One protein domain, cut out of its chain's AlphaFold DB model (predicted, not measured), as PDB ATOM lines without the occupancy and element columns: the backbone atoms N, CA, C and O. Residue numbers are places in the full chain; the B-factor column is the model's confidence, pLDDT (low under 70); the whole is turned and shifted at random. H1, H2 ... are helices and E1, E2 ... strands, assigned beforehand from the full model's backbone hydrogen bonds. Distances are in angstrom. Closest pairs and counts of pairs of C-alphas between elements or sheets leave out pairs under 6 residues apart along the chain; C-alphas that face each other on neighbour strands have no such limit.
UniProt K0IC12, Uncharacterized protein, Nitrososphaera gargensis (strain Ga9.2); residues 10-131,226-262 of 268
ATOM      1  N   LYS A  10      44.716 -19.237   3.381       49.81
ATOM      2  CA  LYS A  10      44.490 -20.689   3.330       49.81
ATOM      3  C   LYS A  10      45.401 -21.313   2.272       49.81
ATOM      4  O   LYS A  10      45.180 -21.149   1.073       49.81
ATOM      5  N   ARG A  11      46.408 -22.079   2.705       60.78
ATOM      6  CA  ARG A  11      47.156 -22.959   1.795       60.78
ATOM      7  C   ARG A  11      46.431 -24.293   1.692       60.78
ATOM      8  O   ARG A  11      46.347 -25.051   2.660       60.78
ATOM      9  N   PHE A  12      45.905 -24.568   0.505       69.00
ATOM     10  CA  PHE A  12      45.327 -25.863   0.184       69.00
ATOM     11  C   PHE A  12      46.430 -26.914   0.076       69.00
ATOM     12  O   PHE A  12      47.429 -26.710  -0.617       69.00
ATOM     13  N   THR A  13      46.255 -28.032   0.777       80.56
ATOM     14  CA  THR A  13      47.198 -29.152   0.729       80.56
ATOM     15  C   THR A  13      46.697 -30.248  -0.207       80.56
ATOM     16  O   THR A  13      45.531 -30.296  -0.587       80.56
ATOM     17  N   ASN A  14      47.594 -31.158  -0.565       86.38
ATOM     18  CA  ASN A  14      47.292 -32.413  -1.249       86.38
ATOM     19  C   ASN A  14      47.047 -33.570  -0.256       86.38
ATOM     20  O   ASN A  14      47.195 -34.741  -0.611       86.38
ATOM     21  N   ILE A  15      46.731 -33.239   1.002       91.06
ATOM     22  CA  ILE A  15      46.612 -34.176   2.117       91.06
ATOM     23  C   ILE A  15      45.139 -34.323   2.476       91.06
ATOM     24  O   ILE A  15      44.461 -33.344   2.772       91.06
ATOM     25  N   PHE A  16      44.659 -35.557   2.513       93.25
ATOM     26  CA  PHE A  16      43.276 -35.903   2.802       93.25
ATOM     27  C   PHE A  16      43.235 -36.820   4.014       93.25
ATOM     28  O   PHE A  16      44.049 -37.735   4.142       93.25
ATOM     29  N   LYS A  17      42.296 -36.586   4.925       94.06
ATOM     30  CA  LYS A  17      42.111 -37.467   6.078       94.06
ATOM     31  C   LYS A  17      41.500 -38.798   5.626       94.06
ATOM     32  O   LYS A  17      40.600 -38.815   4.788       94.06
ATOM     33  N   LEU A  18      41.984 -39.894   6.200       94.94
ATOM     34  CA  LEU A  18      41.350 -41.203   6.127       94.94
ATOM     35  C   LEU A  18      40.650 -41.484   7.457       94.94
ATOM     36  O   LEU A  18      41.290 -41.567   8.509       94.94
ATOM     37  N   ASP A  19      39.329 -41.614   7.409       93.56
ATOM     38  CA  ASP A  19      38.508 -41.964   8.562       93.56
ATOM     39  C   ASP A  19      38.450 -43.487   8.680       93.56
ATOM     40  O   ASP A  19      37.725 -44.156   7.945       93.56
ATOM     41  N   VAL A  20      39.261 -44.024   9.590       91.50
ATOM     42  CA  VAL A  20      39.359 -45.459   9.874       91.50
ATOM     43  C   VAL A  20      38.401 -45.813  11.005       91.50
ATOM     44  O   VAL A  20      38.474 -45.232  12.087       91.50
ATOM     45  N   GLN A  21      37.512 -46.769  10.755       89.81
ATOM     46  CA  GLN A  21      36.533 -47.273  11.713       89.81
ATOM     47  C   GLN A  21      36.667 -48.789  11.869       89.81
ATOM     48  O   GLN A  21      36.870 -49.508  10.888       89.81
ATOM     49  N   GLY A  22      36.504 -49.260  13.107       83.44
ATOM     50  CA  GLY A  22      36.586 -50.680  13.435       83.44
ATOM     51  C   GLY A  22      37.982 -51.269  13.225       83.44
ATOM     52  O   GLY A  22      38.983 -50.549  13.213       83.44
ATOM     53  N   GLY A  23      38.017 -52.591  13.066       83.06
ATOM     54  CA  GLY A  23      39.225 -53.340  12.756       83.06
ATOM     55  C   GLY A  23      39.876 -54.030  13.949       83.06
ATOM     56  O   GLY A  23      40.288 -53.396  14.919       83.06
ATOM     57  N   SER A  24      40.021 -55.349  13.846       89.44
ATOM     58  CA  SER A  24      40.902 -56.134  14.710       89.44
ATOM     59  C   SER A  24      42.189 -56.452  13.954       89.44
ATOM     60  O   SER A  24      42.155 -56.781  12.769       89.44
ATOM     61  N   ILE A  25      43.324 -56.369  14.643       91.06
ATOM     62  CA  ILE A  25      44.617 -56.806  14.110       91.06
ATOM     63  C   ILE A  25      45.082 -57.992  14.932       91.06
ATOM     64  O   ILE A  25      44.875 -58.054  16.146       91.06
ATOM     65  N   TYR A  26      45.704 -58.932  14.245       92.00
ATOM     66  CA  TYR A  26      46.146 -60.192  14.796       92.00
ATOM     67  C   TYR A  26      47.632 -60.394  14.517       92.00
ATOM     68  O   TYR A  26      48.152 -59.917  13.505       92.00
ATOM     69  N   GLU A  27      48.315 -61.103  15.409       91.12
ATOM     70  CA  GLU A  27      49.668 -61.585  15.149       91.12
ATOM     71  C   GLU A  27      49.593 -62.779  14.182       91.12
ATOM     72  O   GLU A  27      48.715 -63.644  14.284       91.12
ATOM     73  N   SER A  28      50.498 -62.800  13.209       88.94
ATOM     74  CA  SER A  28      50.681 -63.899  12.266       88.94
ATOM     75  C   SER A  28      52.083 -64.474  12.422       88.94
ATOM     76  O   SER A  28      53.039 -63.754  12.707       88.94
ATOM     77  N   TYR A  29      52.210 -65.775  12.183       85.25
ATOM     78  CA  TYR A  29      53.500 -66.462  12.087       85.25
ATOM     79  C   TYR A  29      53.933 -66.683  10.633       85.25
ATOM     80  O   TYR A  29      55.058 -67.105  10.379       85.25
ATOM     81  N   VAL A  30      53.044 -66.395   9.680       84.88
ATOM     82  CA  VAL A  30      53.272 -66.576   8.247       84.88
ATOM     83  C   VAL A  30      53.360 -65.207   7.588       84.88
ATOM     84  O   VAL A  30      52.532 -64.333   7.847       84.88
ATOM     85  N   ALA A  31      54.375 -65.038   6.744       86.94
ATOM     86  CA  ALA A  31      54.509 -63.885   5.871       86.94
ATOM     87  C   ALA A  31      53.705 -64.125   4.588       86.94
ATOM     88  O   ALA A  31      53.983 -65.060   3.840       86.94
ATOM     89  N   ASP A  32      52.728 -63.264   4.332       86.44
ATOM     90  CA  ASP A  32      51.910 -63.266   3.120       86.44
ATOM     91  C   ASP A  32      51.584 -61.836   2.641       86.44
ATOM     92  O   ASP A  32      51.992 -60.827   3.234       86.44
ATOM     93  N   GLU A  33      50.824 -61.741   1.552       82.94
ATOM     94  CA  GLU A  33      50.393 -60.485   0.930       82.94
ATOM     95  C   GLU A  33      49.589 -59.557   1.862       82.94
ATOM     96  O   GLU A  33      49.705 -58.330   1.753       82.94
ATOM     97  N   ASN A  34      48.879 -60.113   2.844       84.56
ATOM     98  CA  ASN A  34      48.018 -59.406   3.797       84.56
ATOM     99  C   ASN A  34      48.722 -59.073   5.123       84.56
ATOM    100  O   ASN A  34      48.172 -58.337   5.947       84.56
ATOM    101  N   THR A  35      49.947 -59.563   5.323       88.75
ATOM    102  CA  THR A  35      50.717 -59.351   6.557       88.75
ATOM    103  C   THR A  35      51.656 -58.145   6.501       88.75
ATOM    104  O   THR A  35      52.151 -57.759   5.445       88.75
ATOM    105  N   HIS A  36      51.966 -57.532   7.637       89.50
ATOM    106  CA  HIS A  36      52.971 -56.479   7.755       89.50
ATOM    107  C   HIS A  36      53.986 -56.825   8.844       89.50
ATOM    108  O   HIS A  36      53.601 -57.105   9.974       89.50
ATOM    109  N   PHE A  37      55.275 -56.775   8.506       89.62
ATOM    110  CA  PHE A  37      56.356 -56.979   9.465       89.62
ATOM    111  C   PHE A  37      56.677 -55.686  10.219       89.62
ATOM    112  O   PHE A  37      57.003 -54.669   9.603       89.62
ATOM    113  N   HIS A  38      56.630 -55.732  11.549       89.19
ATOM    114  CA  HIS A  38      57.005 -54.625  12.421       89.19
ATOM    115  C   HIS A  38      57.647 -55.170  13.704       89.19
ATOM    116  O   HIS A  38      57.095 -56.054  14.351       89.19
ATOM    117  N   ARG A  39      58.827 -54.651  14.073       87.69
ATOM    118  CA  ARG A  39      59.556 -55.013  15.311       87.69
ATOM    119  C   ARG A  39      59.657 -56.529  15.572       87.69
ATOM    120  O   ARG A  39      59.421 -56.987  16.684       87.69
ATOM    121  N   GLY A  40      60.010 -57.311  14.550       87.69
ATOM    122  CA  GLY A  40      60.227 -58.757  14.697       87.69
ATOM    123  C   GLY A  40      58.975 -59.627  14.565       87.69
ATOM    124  O   GLY A  40      59.098 -60.845  14.642       87.69
ATOM    125  N   LYS A  41      57.792 -59.040  14.351       91.31
ATOM    126  CA  LYS A  41      56.508 -59.756  14.288       91.31
ATOM    127  C   LYS A  41      55.741 -59.444  13.008       91.31
ATOM    128  O   LYS A  41      55.867 -58.342  12.470       91.31
ATOM    129  N   TYR A  42      54.921 -60.388  12.551       92.12
ATOM    130  CA  TYR A  42      53.967 -60.157  11.466       92.12
ATOM    131  C   TYR A  42      52.581 -59.852  12.028       92.12
ATOM    132  O   TYR A  42      52.116 -60.494  12.965       92.12
ATOM    133  N   TYR A  43      51.911 -58.885  11.416       92.00
ATOM    134  CA  TYR A  43      50.570 -58.447  11.778       92.00
ATOM    135  C   TYR A  43      49.637 -58.570  10.583       92.00
ATOM    136  O   TYR A  43      50.033 -58.242   9.468       92.00
ATOM    137  N   THR A  44      48.396 -58.984  10.801       91.38
ATOM    138  CA  THR A  44      47.389 -59.133   9.746       91.38
ATOM    139  C   THR A  44      46.020 -58.658  10.225       91.38
ATOM    140  O   THR A  44      45.750 -58.601  11.422       91.38
ATOM    141  N   HIS A  45      45.151 -58.299   9.284       88.75
ATOM    142  CA  HIS A  45      43.735 -58.023   9.544       88.75
ATOM    143  C   HIS A  45      42.862 -59.286   9.414       88.75
ATOM    144  O   HIS A  45      41.675 -59.256   9.730       88.75
ATOM    145  N   VAL A  46      43.436 -60.393   8.927       87.69
ATOM    146  CA  VAL A  46      42.758 -61.688   8.811       87.69
ATOM    147  C   VAL A  46      42.721 -62.348  10.186       87.69
ATOM    148  O   VAL A  46      43.728 -62.386  10.888       87.69
ATOM    149  N   LYS A  47      41.559 -62.869  10.582       85.00
ATOM    150  CA  LYS A  47      41.354 -63.440  11.915       85.00
ATOM    151  C   LYS A  47      42.311 -64.607  12.183       85.00
ATOM    152  O   LYS A  47      42.235 -65.636  11.518       85.00
ATOM    153  N   THR A  48      43.145 -64.466  13.210       82.31
ATOM    154  CA  THR A  48      43.950 -65.552  13.793       82.31
ATOM    155  C   THR A  48      43.640 -65.675  15.296       82.31
ATOM    156  O   THR A  48      42.936 -64.825  15.850       82.31
ATOM    157  N   PRO A  49      44.113 -66.729  15.988       82.44
ATOM    158  CA  PRO A  49      43.859 -66.897  17.421       82.44
ATOM    159  C   PRO A  49      44.433 -65.770  18.296       82.44
ATOM    160  O   PRO A  49      43.891 -65.484  19.360       82.44
ATOM    161  N   ALA A  50      45.511 -65.112  17.855       85.44
ATOM    162  CA  ALA A  50      46.248 -64.125  18.639       85.44
ATOM    163  C   ALA A  50      45.829 -62.692  18.276       85.44
ATOM    164  O   ALA A  50      46.491 -62.014  17.487       85.44
ATOM    165  N   LYS A  51      44.713 -62.220  18.845       88.31
ATOM    166  CA  LYS A  51      44.276 -60.822  18.696       88.31
ATOM    167  C   LYS A  51      45.220 -59.878  19.449       88.31
ATOM    168  O   LYS A  51      45.593 -60.145  20.587       88.31
ATOM    169  N   VAL A  52      45.561 -58.755  18.825       86.31
ATOM    170  CA  VAL A  52      46.412 -57.708  19.400       86.31
ATOM    171  C   VAL A  52      45.536 -56.542  19.861       86.31
ATOM    172  O   VAL A  52      44.801 -55.964  19.061       86.31
ATOM    173  N   GLU A  53      45.611 -56.183  21.143       77.94
ATOM    174  CA  GLU A  53      44.823 -55.077  21.720       77.94
ATOM    175  C   GLU A  53      45.451 -53.703  21.461       77.94
ATOM    176  O   GLU A  53      44.756 -52.737  21.151       77.94
ATOM    177  N   HIS A  54      46.781 -53.621  21.535       80.94
ATOM    178  CA  HIS A  54      47.534 -52.394  21.301       80.94
ATOM    179  C   HIS A  54      48.424 -52.546  20.079       80.94
ATOM    180  O   HIS A  54      49.449 -53.230  20.104       80.94
ATOM    181  N   VAL A  55      48.025 -51.890  18.995       83.06
ATOM    182  CA  VAL A  55      48.719 -51.974  17.715       83.06
ATOM    183  C   VAL A  55      49.436 -50.666  17.436       83.06
ATOM    184  O   VAL A  55      48.867 -49.585  17.582       83.06
ATOM    185  N   HIS A  56      50.690 -50.762  17.000       85.62
ATOM    186  CA  HIS A  56      51.445 -49.588  16.584       85.62
ATOM    187  C   HIS A  56      50.774 -48.923  15.360       85.62
ATOM    188  O   HIS A  56      50.435 -49.636  14.410       85.62
ATOM    189  N   PRO A  57      50.614 -47.584  15.314       85.56
ATOM    190  CA  PRO A  57      49.941 -46.896  14.205       85.56
ATOM    191  C   PRO A  57      50.513 -47.209  12.814       85.56
ATOM    192  O   PRO A  57      49.767 -47.271  11.835       85.56
ATOM    193  N   ASP A  58      51.820 -47.461  12.720       87.31
ATOM    194  CA  ASP A  58      52.479 -47.856  11.465       87.31
ATOM    195  C   ASP A  58      51.930 -49.163  10.892       87.31
ATOM    196  O   ASP A  58      51.827 -49.306   9.673       87.31
ATOM    197  N   VAL A  59      51.537 -50.103  11.756       90.12
ATOM    198  CA  VAL A  59      50.958 -51.378  11.329       90.12
ATOM    199  C   VAL A  59      49.617 -51.126  10.652       90.12
ATOM    200  O   VAL A  59      49.416 -51.567   9.522       90.12
ATOM    201  N   VAL A  60      48.734 -50.351  11.291       90.00
ATOM    202  CA  VAL A  60      47.434 -49.967  10.713       90.00
ATOM    203  C   VAL A  60      47.646 -49.211   9.400       90.00
ATOM    204  O   VAL A  60      47.061 -49.563   8.381       90.00
ATOM    205  N   THR A  61      48.543 -48.222   9.393       92.19
ATOM    206  CA  THR A  61      48.895 -47.421   8.206       92.19
ATOM    207  C   THR A  61      49.355 -48.304   7.045       92.19
ATOM    208  O   THR A  61      48.925 -48.123   5.905       92.19
ATOM    209  N   SER A  62      50.203 -49.292   7.328       91.44
ATOM    210  CA  SER A  62      50.713 -50.227   6.329       91.44
ATOM    211  C   SER A  62      49.626 -51.161   5.793       91.44
ATOM    212  O   SER A  62      49.561 -51.371   4.580       91.44
ATOM    213  N   LEU A  63      48.744 -51.672   6.659       92.12
ATOM    214  CA  LEU A  63      47.606 -52.503   6.255       92.12
ATOM    215  C   LEU A  63      46.613 -51.715   5.389       92.12
ATOM    216  O   LEU A  63      46.231 -52.195   4.325       92.12
ATOM    217  N   VAL A  64      46.278 -50.477   5.771       93.25
ATOM    218  CA  VAL A  64      45.428 -49.580   4.967       93.25
ATOM    219  C   VAL A  64      46.062 -49.309   3.601       93.25
ATOM    220  O   VAL A  64      45.379 -49.384   2.581       93.25
ATOM    221  N   ARG A  65      47.377 -49.055   3.548       93.06
ATOM    222  CA  ARG A  65      48.115 -48.883   2.285       93.06
ATOM    223  C   ARG A  65      48.023 -50.120   1.401       93.06
ATOM    224  O   ARG A  65      47.744 -49.981   0.215       93.06
ATOM    225  N   LYS A  66      48.243 -51.311   1.962       91.31
ATOM    226  CA  LYS A  66      48.138 -52.577   1.224       91.31
ATOM    227  C   LYS A  66      46.734 -52.786   0.664       91.31
ATOM    228  O   LYS A  66      46.600 -52.998  -0.538       91.31
ATOM    229  N   ALA A  67      45.713 -52.639   1.507       92.06
ATOM    230  CA  ALA A  67      44.318 -52.781   1.105       92.06
ATOM    231  C   ALA A  67      43.937 -51.773   0.008       92.06
ATOM    232  O   ALA A  67      43.285 -52.135  -0.973       92.06
ATOM    233  N   PHE A  68      44.393 -50.521   0.119       93.69
ATOM    234  CA  PHE A  68      44.150 -49.508  -0.905       93.69
ATOM    235  C   PHE A  68      44.825 -49.852  -2.238       93.69
ATOM    236  O   PHE A  68      44.168 -49.807  -3.276       93.69
ATOM    237  N   THR A  69      46.099 -50.259  -2.221       92.12
ATOM    238  CA  THR A  69      46.822 -50.699  -3.427       92.12
ATOM    239  C   THR A  69      46.134 -51.893  -4.091       92.12
ATOM    240  O   THR A  69      45.927 -51.881  -5.303       92.12
ATOM    241  N   GLN A  70      45.736 -52.904  -3.314       90.31
ATOM    242  CA  GLN A  70      45.013 -54.071  -3.831       90.31
ATOM    243  C   GLN A  70      43.681 -53.660  -4.470       90.31
ATOM    244  O   GLN A  70      43.369 -54.090  -5.580       90.31
ATOM    245  N   LYS A  71      42.914 -52.780  -3.814       92.69
ATOM    246  CA  LYS A  71      41.636 -52.289  -4.340       92.69
ATOM    247  C   LYS A  71      41.815 -51.457  -5.615       92.69
ATOM    248  O   LYS A  71      41.007 -51.591  -6.534       92.69
ATOM    249  N   LEU A  72      42.868 -50.643  -5.700       92.94
ATOM    250  CA  LEU A  72      43.245 -49.913  -6.915       92.94
ATOM    251  C   LEU A  72      43.502 -50.873  -8.079       92.94
ATOM    252  O   LEU A  72      42.896 -50.721  -9.140       92.94
ATOM    253  N   ILE A  73      44.336 -51.892  -7.865       91.81
ATOM    254  CA  ILE A  73      44.651 -52.903  -8.884       91.81
ATOM    255  C   ILE A  73      43.384 -53.644  -9.322       91.81
ATOM    256  O   ILE A  73      43.109 -53.749 -10.517       91.81
ATOM    257  N   ALA A  74      42.559 -54.078  -8.365       91.31
ATOM    258  CA  ALA A  74      41.278 -54.730  -8.645       91.31
ATOM    259  C   ALA A  74      40.294 -53.825  -9.412       91.31
ATOM    260  O   ALA A  74      39.423 -54.322 -10.118       91.31
ATOM    261  N   SER A  75      40.444 -52.502  -9.299       92.12
ATOM    262  CA  SER A  75      39.646 -51.506 -10.029       92.12
ATOM    263  C   SER A  75      40.242 -51.140 -11.398       92.12
ATOM    264  O   SER A  75      39.791 -50.181 -12.017       92.12
ATOM    265  N   GLY A  76      41.257 -51.873 -11.873       91.44
ATOM    266  CA  GLY A  76      41.848 -51.699 -13.203       91.44
ATOM    267  C   GLY A  76      43.018 -50.716 -13.277       91.44
ATOM    268  O   GLY A  76      43.483 -50.411 -14.378       91.44
ATOM    269  N   TYR A  77      43.520 -50.226 -12.139       92.94
ATOM    270  CA  TYR A  77      44.744 -49.427 -12.123       92.94
ATOM    271  C   TYR A  77      45.974 -50.327 -12.257       92.94
ATOM    272  O   TYR A  77      46.043 -51.420 -11.701       92.94
ATOM    273  N   THR A  78      46.981 -49.837 -12.970       90.06
ATOM    274  CA  THR A  78      48.297 -50.475 -13.069       90.06
ATOM    275  C   THR A  78      49.326 -49.641 -12.319       90.06
ATOM    276  O   THR A  78      49.180 -48.421 -12.234       90.06
ATOM    277  N   VAL A  79      50.339 -50.307 -11.764       84.06
ATOM    278  CA  VAL A  79      51.419 -49.667 -11.006       84.06
ATOM    279  C   VAL A  79      52.667 -49.605 -11.875       84.06
ATOM    280  O   VAL A  79      53.069 -50.618 -12.444       84.06
ATOM    281  N   ASP A  80      53.270 -48.427 -11.968       74.19
ATOM    282  CA  ASP A  80      54.568 -48.201 -12.600       74.19
ATOM    283  C   ASP A  80      55.600 -47.783 -11.539       74.19
ATOM    284  O   ASP A  80      55.297 -46.977 -10.649       74.19
ATOM    285  N   PHE A  81      56.802 -48.372 -11.601       61.59
ATOM    286  CA  PHE A  81      57.911 -48.149 -10.653       61.59
ATOM    287  C   PHE A  81      57.462 -48.042  -9.178       61.59
ATOM    288  O   PHE A  81      57.814 -47.104  -8.459       61.59
ATOM    289  N   GLU A  82      56.619 -48.992  -8.758       64.56
ATOM    290  CA  GLU A  82      56.128 -49.213  -7.385       64.56
ATOM    291  C   GLU A  82      55.320 -48.074  -6.730       64.56
ATOM    292  O   GLU A  82      54.788 -48.257  -5.634       64.56
ATOM    293  N   THR A  83      55.197 -46.900  -7.356       75.88
ATOM    294  CA  THR A  83      54.659 -45.705  -6.675       75.88
ATOM    295  C   THR A  83      53.708 -44.861  -7.508       75.88
ATOM    296  O   THR A  83      52.969 -44.057  -6.930       75.88
ATOM    297  N   ALA A  84      53.707 -45.022  -8.833       86.94
ATOM    298  CA  ALA A  84      52.797 -44.316  -9.720       86.94
ATOM    299  C   ALA A  84      51.678 -45.246 -10.190       86.94
ATOM    300  O   ALA A  84      51.913 -46.409 -10.500       86.94
ATOM    301  N   PHE A  85      50.461 -44.719 -10.214       91.19
ATOM    302  CA  PHE A  85      49.252 -45.439 -10.578       91.19
ATOM    303  C   PHE A  85      48.619 -44.781 -11.795       91.19
ATOM    304  O   PHE A  85      48.521 -43.553 -11.874       91.19
ATOM    305  N   GLN A  86      48.140 -45.608 -12.719       91.94
ATOM    306  CA  GLN A  86      47.467 -45.152 -13.928       91.94
ATOM    307  C   GLN A  86      46.324 -46.087 -14.323       91.94
ATOM    308  O   GLN A  86      46.413 -47.305 -14.150       91.94
ATOM    309  N   SER A  87      45.268 -45.508 -14.892       91.75
ATOM    310  CA  SER A  87      44.165 -46.226 -15.532       91.75
ATOM    311  C   SER A  87      44.264 -46.097 -17.053       91.75
ATOM    312  O   SER A  87      44.746 -45.090 -17.573       91.75
ATOM    313  N   ARG A  88      43.761 -47.096 -17.785       89.25
ATOM    314  CA  ARG A  88      43.665 -47.050 -19.254       89.25
ATOM    315  C   ARG A  88      42.775 -45.905 -19.749       89.25
ATOM    316  O   ARG A  88      42.989 -45.396 -20.846       89.25
ATOM    317  N   GLU A  89      41.795 -45.498 -18.948       90.31
ATOM    318  CA  GLU A  89      40.907 -44.369 -19.254       90.31
ATOM    319  C   GLU A  89      41.650 -43.023 -19.258       90.31
ATOM    320  O   GLU A  89      41.217 -42.087 -19.923       90.31
ATOM    321  N   ASP A  90      42.797 -42.945 -18.574       91.06
ATOM    322  CA  ASP A  90      43.605 -41.732 -18.433       91.06
ATOM    323  C   ASP A  90      44.753 -41.638 -19.455       91.06
ATOM    324  O   ASP A  90      45.622 -40.764 -19.342       91.06
ATOM    325  N   GLU A  91      44.776 -42.527 -20.454       92.88
ATOM    326  CA  GLU A  91      45.773 -42.520 -21.524       92.88
ATOM    327  C   GLU A  91      45.623 -41.281 -22.421       92.88
ATOM    328  O   GLU A  91      44.584 -41.030 -23.038       92.88
ATOM    329  N   ILE A  92      46.708 -40.523 -22.553       91.00
ATOM    330  CA  ILE A  92      46.840 -39.416 -23.494       91.00
ATOM    331  C   ILE A  92      47.144 -40.007 -24.870       91.00
ATOM    332  O   ILE A  92      48.297 -40.238 -25.238       91.00
ATOM    333  N   ARG A  93      46.088 -40.258 -25.644       88.94
ATOM    334  CA  ARG A  93      46.215 -40.804 -26.998       88.94
ATOM    335  C   ARG A  93      46.756 -39.751 -27.959       88.94
ATOM    336  O   ARG A  93      46.153 -38.696 -28.138       88.94
ATOM    337  N   ASN A  94      47.875 -40.065 -28.603       87.06
ATOM    338  CA  ASN A  94      48.451 -39.247 -29.662       87.06
ATOM    339  C   ASN A  94      49.180 -40.136 -30.678       87.06
ATOM    340  O   ASN A  94      50.183 -40.775 -30.357       87.06
ATOM    341  N   ASN A  95      48.688 -40.140 -31.918       87.00
ATOM    342  CA  ASN A  95      49.208 -40.993 -32.987       87.00
ATOM    343  C   ASN A  95      50.685 -40.731 -33.305       87.00
ATOM    344  O   ASN A  95      51.362 -41.619 -33.812       87.00
ATOM    345  N   ALA A  96      51.205 -39.546 -32.983       88.38
ATOM    346  CA  ALA A  96      52.575 -39.183 -33.308       88.38
ATOM    347  C   ALA A  96      53.626 -39.938 -32.469       88.38
ATOM    348  O   ALA A  96      54.775 -40.050 -32.890       88.38
ATOM    349  N   PHE A  97      53.253 -40.499 -31.313       91.44
ATOM    350  CA  PHE A  97      54.174 -41.274 -30.467       91.44
ATOM    351  C   PHE A  97      53.598 -42.586 -29.914       91.44
ATOM    352  O   PHE A  97      54.317 -43.322 -29.244       91.44
ATOM    353  N   SER A  98      52.325 -42.901 -30.188       92.00
ATOM    354  CA  SER A  98      51.594 -44.022 -29.567       92.00
ATOM    355  C   SER A  98      52.105 -45.433 -29.878       92.00
ATOM    356  O   SER A  98      51.679 -46.397 -29.239       92.00
ATOM    357  N   ASP A  99      52.958 -45.597 -30.883       93.06
ATOM    358  CA  ASP A  99      53.657 -46.845 -31.205       93.06
ATOM    359  C   ASP A  99      54.992 -46.974 -30.455       93.06
ATOM    360  O   ASP A  99      55.465 -48.090 -30.275       93.06
ATOM    361  N   ILE A 100      55.558 -45.866 -29.963       93.81
ATOM    362  CA  ILE A 100      56.828 -45.840 -29.221       93.81
ATOM    363  C   ILE A 100      56.583 -45.844 -27.715       93.81
ATOM    364  O   ILE A 100      57.170 -46.651 -26.991       93.81
ATOM    365  N   VAL A 101      55.698 -44.967 -27.241       93.81
ATOM    366  CA  VAL A 101      55.389 -44.798 -25.819       93.81
ATOM    367  C   VAL A 101      53.897 -44.625 -25.575       93.81
ATOM    368  O   VAL A 101      53.143 -44.185 -26.442       93.81
ATOM    369  N   GLN A 102      53.482 -44.934 -24.354       92.88
ATOM    370  CA  GLN A 102      52.170 -44.598 -23.816       92.88
ATOM    371  C   GLN A 102      52.335 -43.569 -22.706       92.88
ATOM    372  O   GLN A 102      53.275 -43.643 -21.916       92.88
ATOM    373  N   VAL A 103      51.418 -42.608 -22.641       92.88
ATOM    374  CA  VAL A 103      51.454 -41.519 -21.662       92.88
ATOM    375  C   VAL A 103      50.120 -41.483 -20.937       92.88
ATOM    376  O   VAL A 103      49.081 -41.523 -21.584       92.88
ATOM    377  N   PHE A 104      50.133 -41.383 -19.613       92.81
ATOM    378  CA  PHE A 104      48.930 -41.393 -18.784       92.81
ATOM    379  C   PHE A 104      48.924 -40.216 -17.815       92.81
ATOM    380  O   PHE A 104      49.954 -39.895 -17.213       92.81
ATOM    381  N   ASN A 105      47.749 -39.624 -17.602       91.62
ATOM    382  CA  ASN A 105      47.518 -38.739 -16.459       91.62
ATOM    383  C   ASN A 105      47.323 -39.598 -15.203       91.62
ATOM    384  O   ASN A 105      46.197 -39.869 -14.790       91.62
ATOM    385  N   GLY A 106      48.428 -40.077 -14.642       92.88
ATOM    386  CA  GLY A 106      48.432 -40.878 -13.427       92.88
ATOM    387  C   GLY A 106      48.535 -40.036 -12.159       92.88
ATOM    388  O   GLY A 106      48.364 -38.810 -12.144       92.88
ATOM    389  N   PHE A 107      48.848 -40.716 -11.065       92.69
ATOM    390  CA  PHE A 107      49.087 -40.094  -9.772       92.69
ATOM    391  C   PHE A 107      50.017 -40.946  -8.916       92.69
ATOM    392  O   PHE A 107      50.205 -42.138  -9.149       92.69
ATOM    393  N   ARG A 108      50.597 -40.328  -7.895       92.44
ATOM    394  CA  ARG A 108      51.285 -41.006  -6.798       92.44
ATOM    395  C   ARG A 108      50.479 -40.797  -5.533       92.44
ATOM    396  O   ARG A 108      49.833 -39.762  -5.371       92.44
ATOM    397  N   PHE A 109      50.537 -41.751  -4.615       92.31
ATOM    398  CA  PHE A 109      49.987 -41.540  -3.286       92.31
ATOM    399  C   PHE A 109      50.934 -42.016  -2.194       92.31
ATOM    400  O   PHE A 109      51.818 -42.846  -2.412       92.31
ATOM    401  N   ARG A 110      50.733 -41.483  -0.992       91.38
ATOM    402  CA  ARG A 110      51.359 -41.964   0.241       91.38
ATOM    403  C   ARG A 110      50.306 -42.019   1.328       91.38
ATOM    404  O   ARG A 110      49.488 -41.112   1.422       91.38
ATOM    405  N   ILE A 111      50.349 -43.054   2.155       92.75
ATOM    406  CA  ILE A 111      49.530 -43.129   3.365       92.75
ATOM    407  C   ILE A 111      50.452 -42.951   4.563       92.75
ATOM    408  O   ILE A 111      51.458 -43.652   4.671       92.75
ATOM    409  N   LEU A 112      50.128 -41.988   5.423       91.00
ATOM    410  CA  LEU A 112      50.919 -41.612   6.591       91.00
ATOM    411  C   LEU A 112      50.065 -41.694   7.854       91.00
ATOM    412  O   LEU A 112      48.937 -41.202   7.869       91.00
ATOM    413  N   GLY A 113      50.624 -42.270   8.915       88.19
ATOM    414  CA  GLY A 113      50.054 -42.235  10.258       88.19
ATOM    415  C   GLY A 113      50.677 -41.109  11.084       88.19
ATOM    416  O   GLY A 113      51.893 -40.944  11.089       88.19
ATOM    417  N   SER A 114      49.861 -40.330  11.791       81.94
ATOM    418  CA  SER A 114      50.326 -39.367  12.796       81.94
ATOM    419  C   SER A 114      49.274 -39.174  13.880       81.94
ATOM    420  O   SER A 114      48.113 -38.901  13.576       81.94
ATOM    421  N   SER A 115      49.677 -39.291  15.150       75.31
ATOM    422  CA  SER A 115      48.827 -39.013  16.322       75.31
ATOM    423  C   SER A 115      47.447 -39.694  16.257       75.31
ATOM    424  O   SER A 115      46.414 -39.042  16.397       75.31
ATOM    425  N   ASN A 116      47.428 -41.005  15.979       75.25
ATOM    426  CA  ASN A 116      46.224 -41.838  15.795       75.25
ATOM    427  C   ASN A 116      45.305 -41.442  14.627       75.25
ATOM    428  O   ASN A 116      44.168 -41.898  14.543       75.25
ATOM    429  N   ARG A 117      45.782 -40.606  13.706       89.50
ATOM    430  CA  ARG A 117      45.085 -40.269  12.465       89.50
ATOM    431  C   ARG A 117      45.875 -40.801  11.288       89.50
ATOM    432  O   ARG A 117      47.102 -40.869  11.333       89.50
ATOM    433  N   ILE A 118      45.160 -41.159  10.233       93.25
ATOM    434  CA  ILE A 118      45.761 -41.602   8.983       93.25
ATOM    435  C   ILE A 118      45.401 -40.589   7.905       93.25
ATOM    436  O   ILE A 118      44.279 -40.083   7.855       93.25
ATOM    437  N   TYR A 119      46.373 -40.274   7.063       93.94
ATOM    438  CA  TYR A 119      46.233 -39.327   5.972       93.94
ATOM    439  C   TYR A 119      46.698 -39.957   4.668       93.94
ATOM    440  O   TYR A 119      47.660 -40.725   4.648       93.94
ATOM    441  N   MET A 120      46.039 -39.589   3.578       94.06
ATOM    442  CA  MET A 120      46.465 -39.868   2.218       94.06
ATOM    443  C   MET A 120      47.004 -38.584   1.595       94.06
ATOM    444  O   MET A 120      46.297 -37.586   1.507       94.06
ATOM    445  N   ILE A 121      48.246 -38.623   1.135       92.31
ATOM    446  CA  ILE A 121      48.806 -37.619   0.233       92.31
ATOM    447  C   ILE A 121      48.583 -38.123  -1.184       92.31
ATOM    448  O   ILE A 121      48.913 -39.278  -1.458       92.31
ATOM    449  N   CYS A 122      48.042 -37.292  -2.069       91.19
ATOM    450  CA  CYS A 122      47.818 -37.642  -3.469       91.19
ATOM    451  C   CYS A 122      48.410 -36.572  -4.383       91.19
ATOM    452  O   CYS A 122      48.060 -35.405  -4.270       91.19
ATOM    453  N   ASP A 123      49.290 -36.970  -5.296       88.88
ATOM    454  CA  ASP A 123      49.966 -36.067  -6.223       88.88
ATOM    455  C   ASP A 123      49.677 -36.473  -7.669       88.88
ATOM    456  O   ASP A 123      49.979 -37.612  -8.036       88.88
ATOM    457  N   PRO A 124      49.150 -35.580  -8.527       89.31
ATOM    458  CA  PRO A 124      49.048 -35.861  -9.953       89.31
ATOM    459  C   PRO A 124      50.446 -36.077 -10.541       89.31
ATOM    460  O   PRO A 124      51.407 -35.381 -10.194       89.31
ATOM    461  N   HIS A 125      50.570 -37.065 -11.423       88.38
ATOM    462  CA  HIS A 125      51.855 -37.482 -11.964       88.38
ATOM    463  C   HIS A 125      51.711 -38.017 -13.388       88.38
ATOM    464  O   HIS A 125      50.933 -38.932 -13.640       88.38
ATOM    465  N   LEU A 126      52.494 -37.481 -14.322       89.94
ATOM    466  CA  LEU A 126      52.537 -38.009 -15.681       89.94
ATOM    467  C   LEU A 126      53.296 -39.341 -15.685       89.94
ATOM    468  O   LEU A 126      54.480 -39.369 -15.353       89.94
ATOM    469  N   VAL A 127      52.630 -40.423 -16.076       91.06
ATOM    470  CA  VAL A 127      53.262 -41.741 -16.221       91.06
ATOM    471  C   VAL A 127      53.579 -41.967 -17.689       91.06
ATOM    472  O   VAL A 127      52.698 -41.833 -18.538       91.06
ATOM    473  N   ILE A 128      54.829 -42.306 -17.996       90.88
ATOM    474  CA  ILE A 128      55.295 -42.558 -19.360       90.88
ATOM    475  C   ILE A 128      55.829 -43.984 -19.399       90.88
ATOM    476  O   ILE A 128      56.725 -44.328 -18.636       90.88
ATOM    477  N   ARG A 129      55.288 -44.810 -20.295       89.69
ATOM    478  CA  ARG A 129      55.677 -46.212 -20.458       89.69
ATOM    479  C   ARG A 129      56.215 -46.453 -21.853       89.69
ATOM    480  O   ARG A 129      55.646 -45.986 -22.837       89.69
ATOM    481  N   SER A 130      57.299 -47.211 -21.928       91.19
ATOM    482  CA  SER A 130      57.825 -47.689 -23.199       91.19
ATOM    483  C   SER A 130      56.904 -48.766 -23.760       91.19
ATOM    484  O   SER A 130      56.465 -49.651 -23.024       91.19
ATOM    485  N   LYS A 131      56.582 -48.667 -25.049       91.62
ATOM    486  CA  LYS A 131      55.743 -49.629 -25.774       91.62
ATOM    487  C   LYS A 131      56.533 -50.339 -26.868       91.62
ATOM    488  O   LYS A 131      56.322 -51.524 -27.101       91.62
ATOM    489  N   SER A 226      53.156 -23.626 -15.911       77.06
ATOM    490  CA  SER A 226      52.033 -22.851 -15.391       77.06
ATOM    491  C   SER A 226      52.500 -21.749 -14.439       77.06
ATOM    492  O   SER A 226      53.079 -22.008 -13.383       77.06
ATOM    493  N   LYS A 227      52.120 -20.502 -14.746       75.12
ATOM    494  CA  LYS A 227      52.254 -19.354 -13.828       75.12
ATOM    495  C   LYS A 227      51.444 -19.532 -12.537       75.12
ATOM    496  O   LYS A 227      51.737 -18.887 -11.536       75.12
ATOM    497  N   THR A 228      50.441 -20.413 -12.553       79.00
ATOM    498  CA  THR A 228      49.593 -20.782 -11.411       79.00
ATOM    499  C   THR A 228      49.755 -22.255 -11.032       79.00
ATOM    500  O   THR A 228      48.806 -22.874 -10.552       79.00
ATOM    501  N   ALA A 229      50.959 -22.820 -11.204       77.25
ATOM    502  CA  ALA A 229      51.245 -24.246 -11.013       77.25
ATOM    503  C   ALA A 229      50.706 -24.829  -9.696       77.25
ATOM    504  O   ALA A 229      50.196 -25.945  -9.688       77.25
ATOM    505  N   SER A 230      50.762 -24.079  -8.590       76.56
ATOM    506  CA  SER A 230      50.205 -24.524  -7.303       76.56
ATOM    507  C   SER A 230      48.684 -24.724  -7.359       76.56
ATOM    508  O   SER A 230      48.193 -25.778  -6.952       76.56
ATOM    509  N   ARG A 231      47.939 -23.762  -7.920       80.88
ATOM    510  CA  ARG A 231      46.476 -23.833  -8.064       80.88
ATOM    511  C   ARG A 231      46.059 -24.920  -9.049       80.88
ATOM    512  O   ARG A 231      45.102 -25.651  -8.800       80.88
ATOM    513  N   ASP A 232      46.783 -25.042 -10.155       82.25
ATOM    514  CA  ASP A 232      46.455 -26.016 -11.195       82.25
ATOM    515  C   ASP A 232      46.754 -27.439 -10.711       82.25
ATOM    516  O   ASP A 232      45.949 -28.346 -10.919       82.25
ATOM    517  N   ARG A 233      47.857 -27.626  -9.971       81.94
ATOM    518  CA  ARG A 233      48.192 -28.908  -9.338       81.94
ATOM    519  C   ARG A 233      47.161 -29.279  -8.287       81.94
ATOM    520  O   ARG A 233      46.753 -30.436  -8.225       81.94
ATOM    521  N   PHE A 234      46.711 -28.311  -7.494       85.81
ATOM    522  CA  PHE A 234      45.633 -28.530  -6.539       85.81
ATOM    523  C   PHE A 234      44.335 -28.957  -7.240       85.81
ATOM    524  O   PHE A 234      43.736 -29.960  -6.864       85.81
ATOM    525  N   SER A 235      43.960 -28.277  -8.325       87.19
ATOM    526  CA  SER A 235      42.772 -28.621  -9.118       87.19
ATOM    527  C   SER A 235      42.865 -30.035  -9.704       87.19
ATOM    528  O   SER A 235      41.921 -30.812  -9.592       87.19
ATOM    529  N   GLN A 236      44.021 -30.415 -10.260       88.19
ATOM    530  CA  GLN A 236      44.251 -31.785 -10.726       88.19
ATOM    531  C   GLN A 236      44.224 -32.810  -9.589       88.19
ATOM    532  O   GLN A 236      43.693 -33.899  -9.768       88.19
ATOM    533  N   THR A 237      44.748 -32.459  -8.413       90.19
ATOM    534  CA  THR A 237      44.688 -33.323  -7.226       90.19
ATOM    535  C   THR A 237      43.242 -33.608  -6.834       90.19
ATOM    536  O   THR A 237      42.898 -34.762  -6.597       90.19
ATOM    537  N   LEU A 238      42.379 -32.586  -6.821       90.75
ATOM    538  CA  LEU A 238      40.953 -32.760  -6.537       90.75
ATOM    539  C   LEU A 238      40.270 -33.655  -7.574       90.75
ATOM    540  O   LEU A 238      39.546 -34.566  -7.187       90.75
ATOM    541  N   LEU A 239      40.560 -33.472  -8.868       90.94
ATOM    542  CA  LEU A 239      40.034 -34.347  -9.926       90.94
ATOM    543  C   LEU A 239      40.471 -35.806  -9.740       90.94
ATOM    544  O   LEU A 239      39.665 -36.722  -9.907       90.94
ATOM    545  N   THR A 240      41.734 -36.036  -9.378       90.88
ATOM    546  CA  THR A 240      42.240 -37.378  -9.067       90.88
ATOM    547  C   THR A 240      41.534 -37.955  -7.844       90.88
ATOM    548  O   THR A 240      41.043 -39.080  -7.897       90.88
ATOM    549  N   VAL A 241      41.419 -37.194  -6.756       91.19
ATOM    550  CA  VAL A 241      40.743 -37.650  -5.535       91.19
ATOM    551  C   VAL A 241      39.267 -37.948  -5.777       91.19
ATOM    552  O   VAL A 241      38.778 -38.966  -5.294       91.19
ATOM    553  N   ASP A 242      38.569 -37.143  -6.574       91.44
ATOM    554  CA  ASP A 242      37.178 -37.398  -6.954       91.44
ATOM    555  C   ASP A 242      37.020 -38.737  -7.690       91.44
ATOM    556  O   ASP A 242      36.071 -39.479  -7.422       91.44
ATOM    557  N   LYS A 243      37.975 -39.105  -8.558       90.69
ATOM    558  CA  LYS A 243      38.013 -40.448  -9.168       90.69
ATOM    559  C   LYS A 243      38.251 -41.528  -8.115       90.69
ATOM    560  O   LYS A 243      37.553 -42.541  -8.113       90.69
ATOM    561  N   LEU A 244      39.202 -41.301  -7.208       91.19
ATOM    562  CA  LEU A 244      39.547 -42.248  -6.147       91.19
ATOM    563  C   LEU A 244      38.406 -42.472  -5.160       91.19
ATOM    564  O   LEU A 244      38.296 -43.571  -4.631       91.19
ATOM    565  N   ARG A 245      37.506 -41.506  -4.949       90.06
ATOM    566  CA  ARG A 245      36.341 -41.693  -4.067       90.06
ATOM    567  C   ARG A 245      35.446 -42.856  -4.481       90.06
ATOM    568  O   ARG A 245      34.839 -43.455  -3.607       90.06
ATOM    569  N   LYS A 246      35.417 -43.233  -5.765       90.12
ATOM    570  CA  LYS A 246      34.682 -44.422  -6.242       90.12
ATOM    571  C   LYS A 246      35.244 -45.743  -5.696       90.12
ATOM    572  O   LYS A 246      34.572 -46.764  -5.750       90.12
ATOM    573  N   ILE A 247      36.485 -45.723  -5.214       90.38
ATOM    574  CA  ILE A 247      37.195 -46.869  -4.635       90.38
ATOM    575  C   ILE A 247      36.867 -47.010  -3.142       90.38
ATOM    576  O   ILE A 247      36.971 -48.104  -2.589       90.38
ATOM    577  N   PHE A 248      36.455 -45.914  -2.501       92.56
ATOM    578  CA  PHE A 248      36.053 -45.885  -1.102       92.56
ATOM    579  C   PHE A 248      34.552 -46.206  -0.949       92.56
ATOM    580  O   PHE A 248      33.768 -45.896  -1.848       92.56
ATOM    581  N   PRO A 249      34.128 -46.797   0.182       94.00
ATOM    582  CA  PRO A 249      34.948 -47.194   1.329       94.00
ATOM    583  C   PRO A 249      35.894 -48.363   1.021       94.00
ATOM    584  O   PRO A 249      35.557 -49.278   0.269       94.00
ATOM    585  N   LEU A 250      37.077 -48.354   1.643       94.31
ATOM    586  CA  LEU A 250      37.931 -49.540   1.685       94.31
ATOM    587  C   LEU A 250      37.441 -50.434   2.814       94.31
ATOM    588  O   LEU A 250      37.420 -50.010   3.969       94.31
ATOM    589  N   ILE A 251      37.070 -51.663   2.472       92.38
ATOM    590  CA  ILE A 251      36.604 -52.671   3.422       92.38
ATOM    591  C   ILE A 251      37.579 -53.843   3.368       92.38
ATOM    592  O   ILE A 251      37.792 -54.412   2.294       92.38
ATOM    593  N   PHE A 252      38.185 -54.180   4.506       89.88
ATOM    594  CA  PHE A 252      39.095 -55.319   4.643       89.88
ATOM    595  C   PHE A 252      39.088 -55.838   6.088       89.88
ATOM    596  O   PHE A 252      39.285 -55.078   7.035       89.88
ATOM    597  N   GLY A 253      38.840 -57.138   6.275       86.94
ATOM    598  CA  GLY A 253      38.541 -57.685   7.604       86.94
ATOM    599  C   GLY A 253      37.393 -56.914   8.264       86.94
ATOM    600  O   GLY A 253      36.375 -56.663   7.625       86.94
ATOM    601  N   ASP A 254      37.604 -56.471   9.504       87.69
ATOM    602  CA  ASP A 254      36.643 -55.640  10.247       87.69
ATOM    603  C   ASP A 254      36.887 -54.124  10.082       87.69
ATOM    604  O   ASP A 254      36.289 -53.317  10.798       87.69
ATOM    605  N   PHE A 255      37.805 -53.716   9.198       91.69
ATOM    606  CA  PHE A 255      38.095 -52.306   8.941       91.69
ATOM    607  C   PHE A 255      37.159 -51.736   7.880       91.69
ATOM    608  O   PHE A 255      36.961 -52.325   6.817       91.69
ATOM    609  N   THR A 256      36.675 -50.523   8.136       95.06
ATOM    610  CA  THR A 256      36.098 -49.639   7.119       95.06
ATOM    611  C   THR A 256      36.883 -48.336   7.104       95.06
ATOM    612  O   THR A 256      36.999 -47.663   8.127       95.06
ATOM    613  N   VAL A 257      37.434 -47.968   5.950       95.56
ATOM    614  CA  VAL A 257      38.184 -46.718   5.772       95.56
ATOM    615  C   VAL A 257      37.472 -45.850   4.755       95.56
ATOM    616  O   VAL A 257      37.216 -46.291   3.635       95.56
ATOM    617  N   ASN A 258      37.194 -44.606   5.128       95.88
ATOM    618  CA  ASN A 258      36.606 -43.597   4.256       95.88
ATOM    619  C   ASN A 258      37.622 -42.500   3.937       95.88
ATOM    620  O   ASN A 258      38.476 -42.172   4.759       95.88
ATOM    621  N   LEU A 259      37.513 -41.920   2.745       95.38
ATOM    622  CA  LEU A 259      38.311 -40.771   2.336       95.38
ATOM    623  C   LEU A 259      37.521 -39.486   2.574       95.38
ATOM    624  O   LEU A 259      36.419 -39.330   2.046       95.38
ATOM    625  N   ALA A 260      38.098 -38.560   3.336       92.12
ATOM    626  CA  ALA A 260      37.497 -37.253   3.552       92.12
ATOM    627  C   ALA A 260      37.312 -36.504   2.226       92.12
ATOM    628  O   ALA A 260      38.133 -36.592   1.308       92.12
ATOM    629  N   LYS A 261      36.214 -35.747   2.135       83.81
ATOM    630  CA  LYS A 261      35.896 -34.959   0.944       83.81
ATOM    631  C   LYS A 261      36.928 -33.851   0.749       83.81
ATOM    632  O   LYS A 261      37.525 -33.743  -0.318       83.81
ATOM    633  N   ASP A 262      37.160 -33.073   1.792       87.31
ATOM    634  CA  ASP A 262      37.984 -31.882   1.695       87.31
ATOM    635  C   ASP A 262      39.432 -32.175   2.114       87.31
ATOM    636  O   ASP A 262      39.670 -32.945   3.056       87.31
TER     637      ASP A 262
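Overview. This is residues 10 to 131 and 226 to 262 of the 268 residues of an uncharacterized protein of Nitrososphaera gargensis (strain Ga9.2) (UniProt K0IC12). A seven-stranded sheet, curled like part of a barrel, wraps round two helices, H1 and H2, which lie on one face of it, about perpendicular to each other. The small sheet E2 E4 E3 packs on residues 58 to 66 of H1, and the long hairpin E7 and E8 runs along the longest axis. The printed part has 159 residues with two named helices and ten named strands, in the order E1 E2 E3 E4 H1 E5 E6 E7 E8 H2 E9 E10; the large sheet runs E5 E6 E7 E8 E1 E10 E9, and both sheets are antiparallel. The class is mixed, helices and strands; the whole is only just compact, close to loose, with a radius of gyration of the C-alphas of 17.8 A and spans of 58 by 41 by 26 A.

Arrangement. E1, residues 10 to 22, is staggered: its residues 15 to 18 pair with E8, residues 117 to 130, and its residues 18 to 22 with E10, residues 255 to 262. Within hydrogen-bond range are N 16 and O 120, 2.8 A, and N 19 and O 258, 2.8 A. E1 runs on at 71 degrees into E2, residues 25 to 28, the antiparallel neighbour of E4, residues 41 to 44, with N 26 and O 44 at 2.8 A. E3, residues 36 to 38, and E4 form a hairpin, with N 36 and O 43 at 2.8 A. H1, residues 57 to 74, is on this small sheet in two layers, at a height over the sheet of 11.2 A; its closest C-alphas to E3 are those of Val 59 and His 36, 6.5 A. E5, residues 78 to 80, E6, residues 84 to 86, E7, residues 101 to 114, and E8 form a meander, each strand the antiparallel neighbour of the one before; N 78 and O 86 are 2.9 A apart, N 85 and O 107 2.8 A, N 108 and O 123 2.8 A. H1 and H2, residues 229 to 247, are on the same face of the strongly twisted large sheet. The closest C-alphas of H1 and E7 are those of Thr 61 and Gly 113, 5.7 A; those of H2 and E8 are Thr 237 and Pro 124, 5.7 A. H1 and H2 are close but not clearly touching, with Lys 71 and Ile 247 closest, their C-alphas 7.0 A apart, and about perpendicular at 78 degrees. E9, residues 250 to 252, forms a hairpin with E10, with N 250 and O 257 at 2.9 A. Every O i to N i+4 pair is within hydrogen-bond range in H1, and 13 of 15 in H2.

Along the chain. E1 begins at C-alpha 10, (44.490, -20.689, 3.330), bends by 66 degrees at residue 14 and is 32.6 A long. H1 is 25.7 A and H2 27.4 A long. E7, 39.3 A, bends by 51 degrees at residue 105, and E8, 38.6 A, by 57 degrees at residue 126. E10, 21.7 A, ends at C-alpha 262, (37.984, -31.882, 1.695).

Size, cuts and confidence. The C-alphas farthest apart, 58.5 A, are those of Pro 49 and Ala 96, in the long links E4 to H1 and E6 to E7. Residues 132 to 225 are not printed; C-alphas 131 and 226 are 29.0 A apart. The model's pLDDT is under 70 at residues 10 to 12 and 81 to 82.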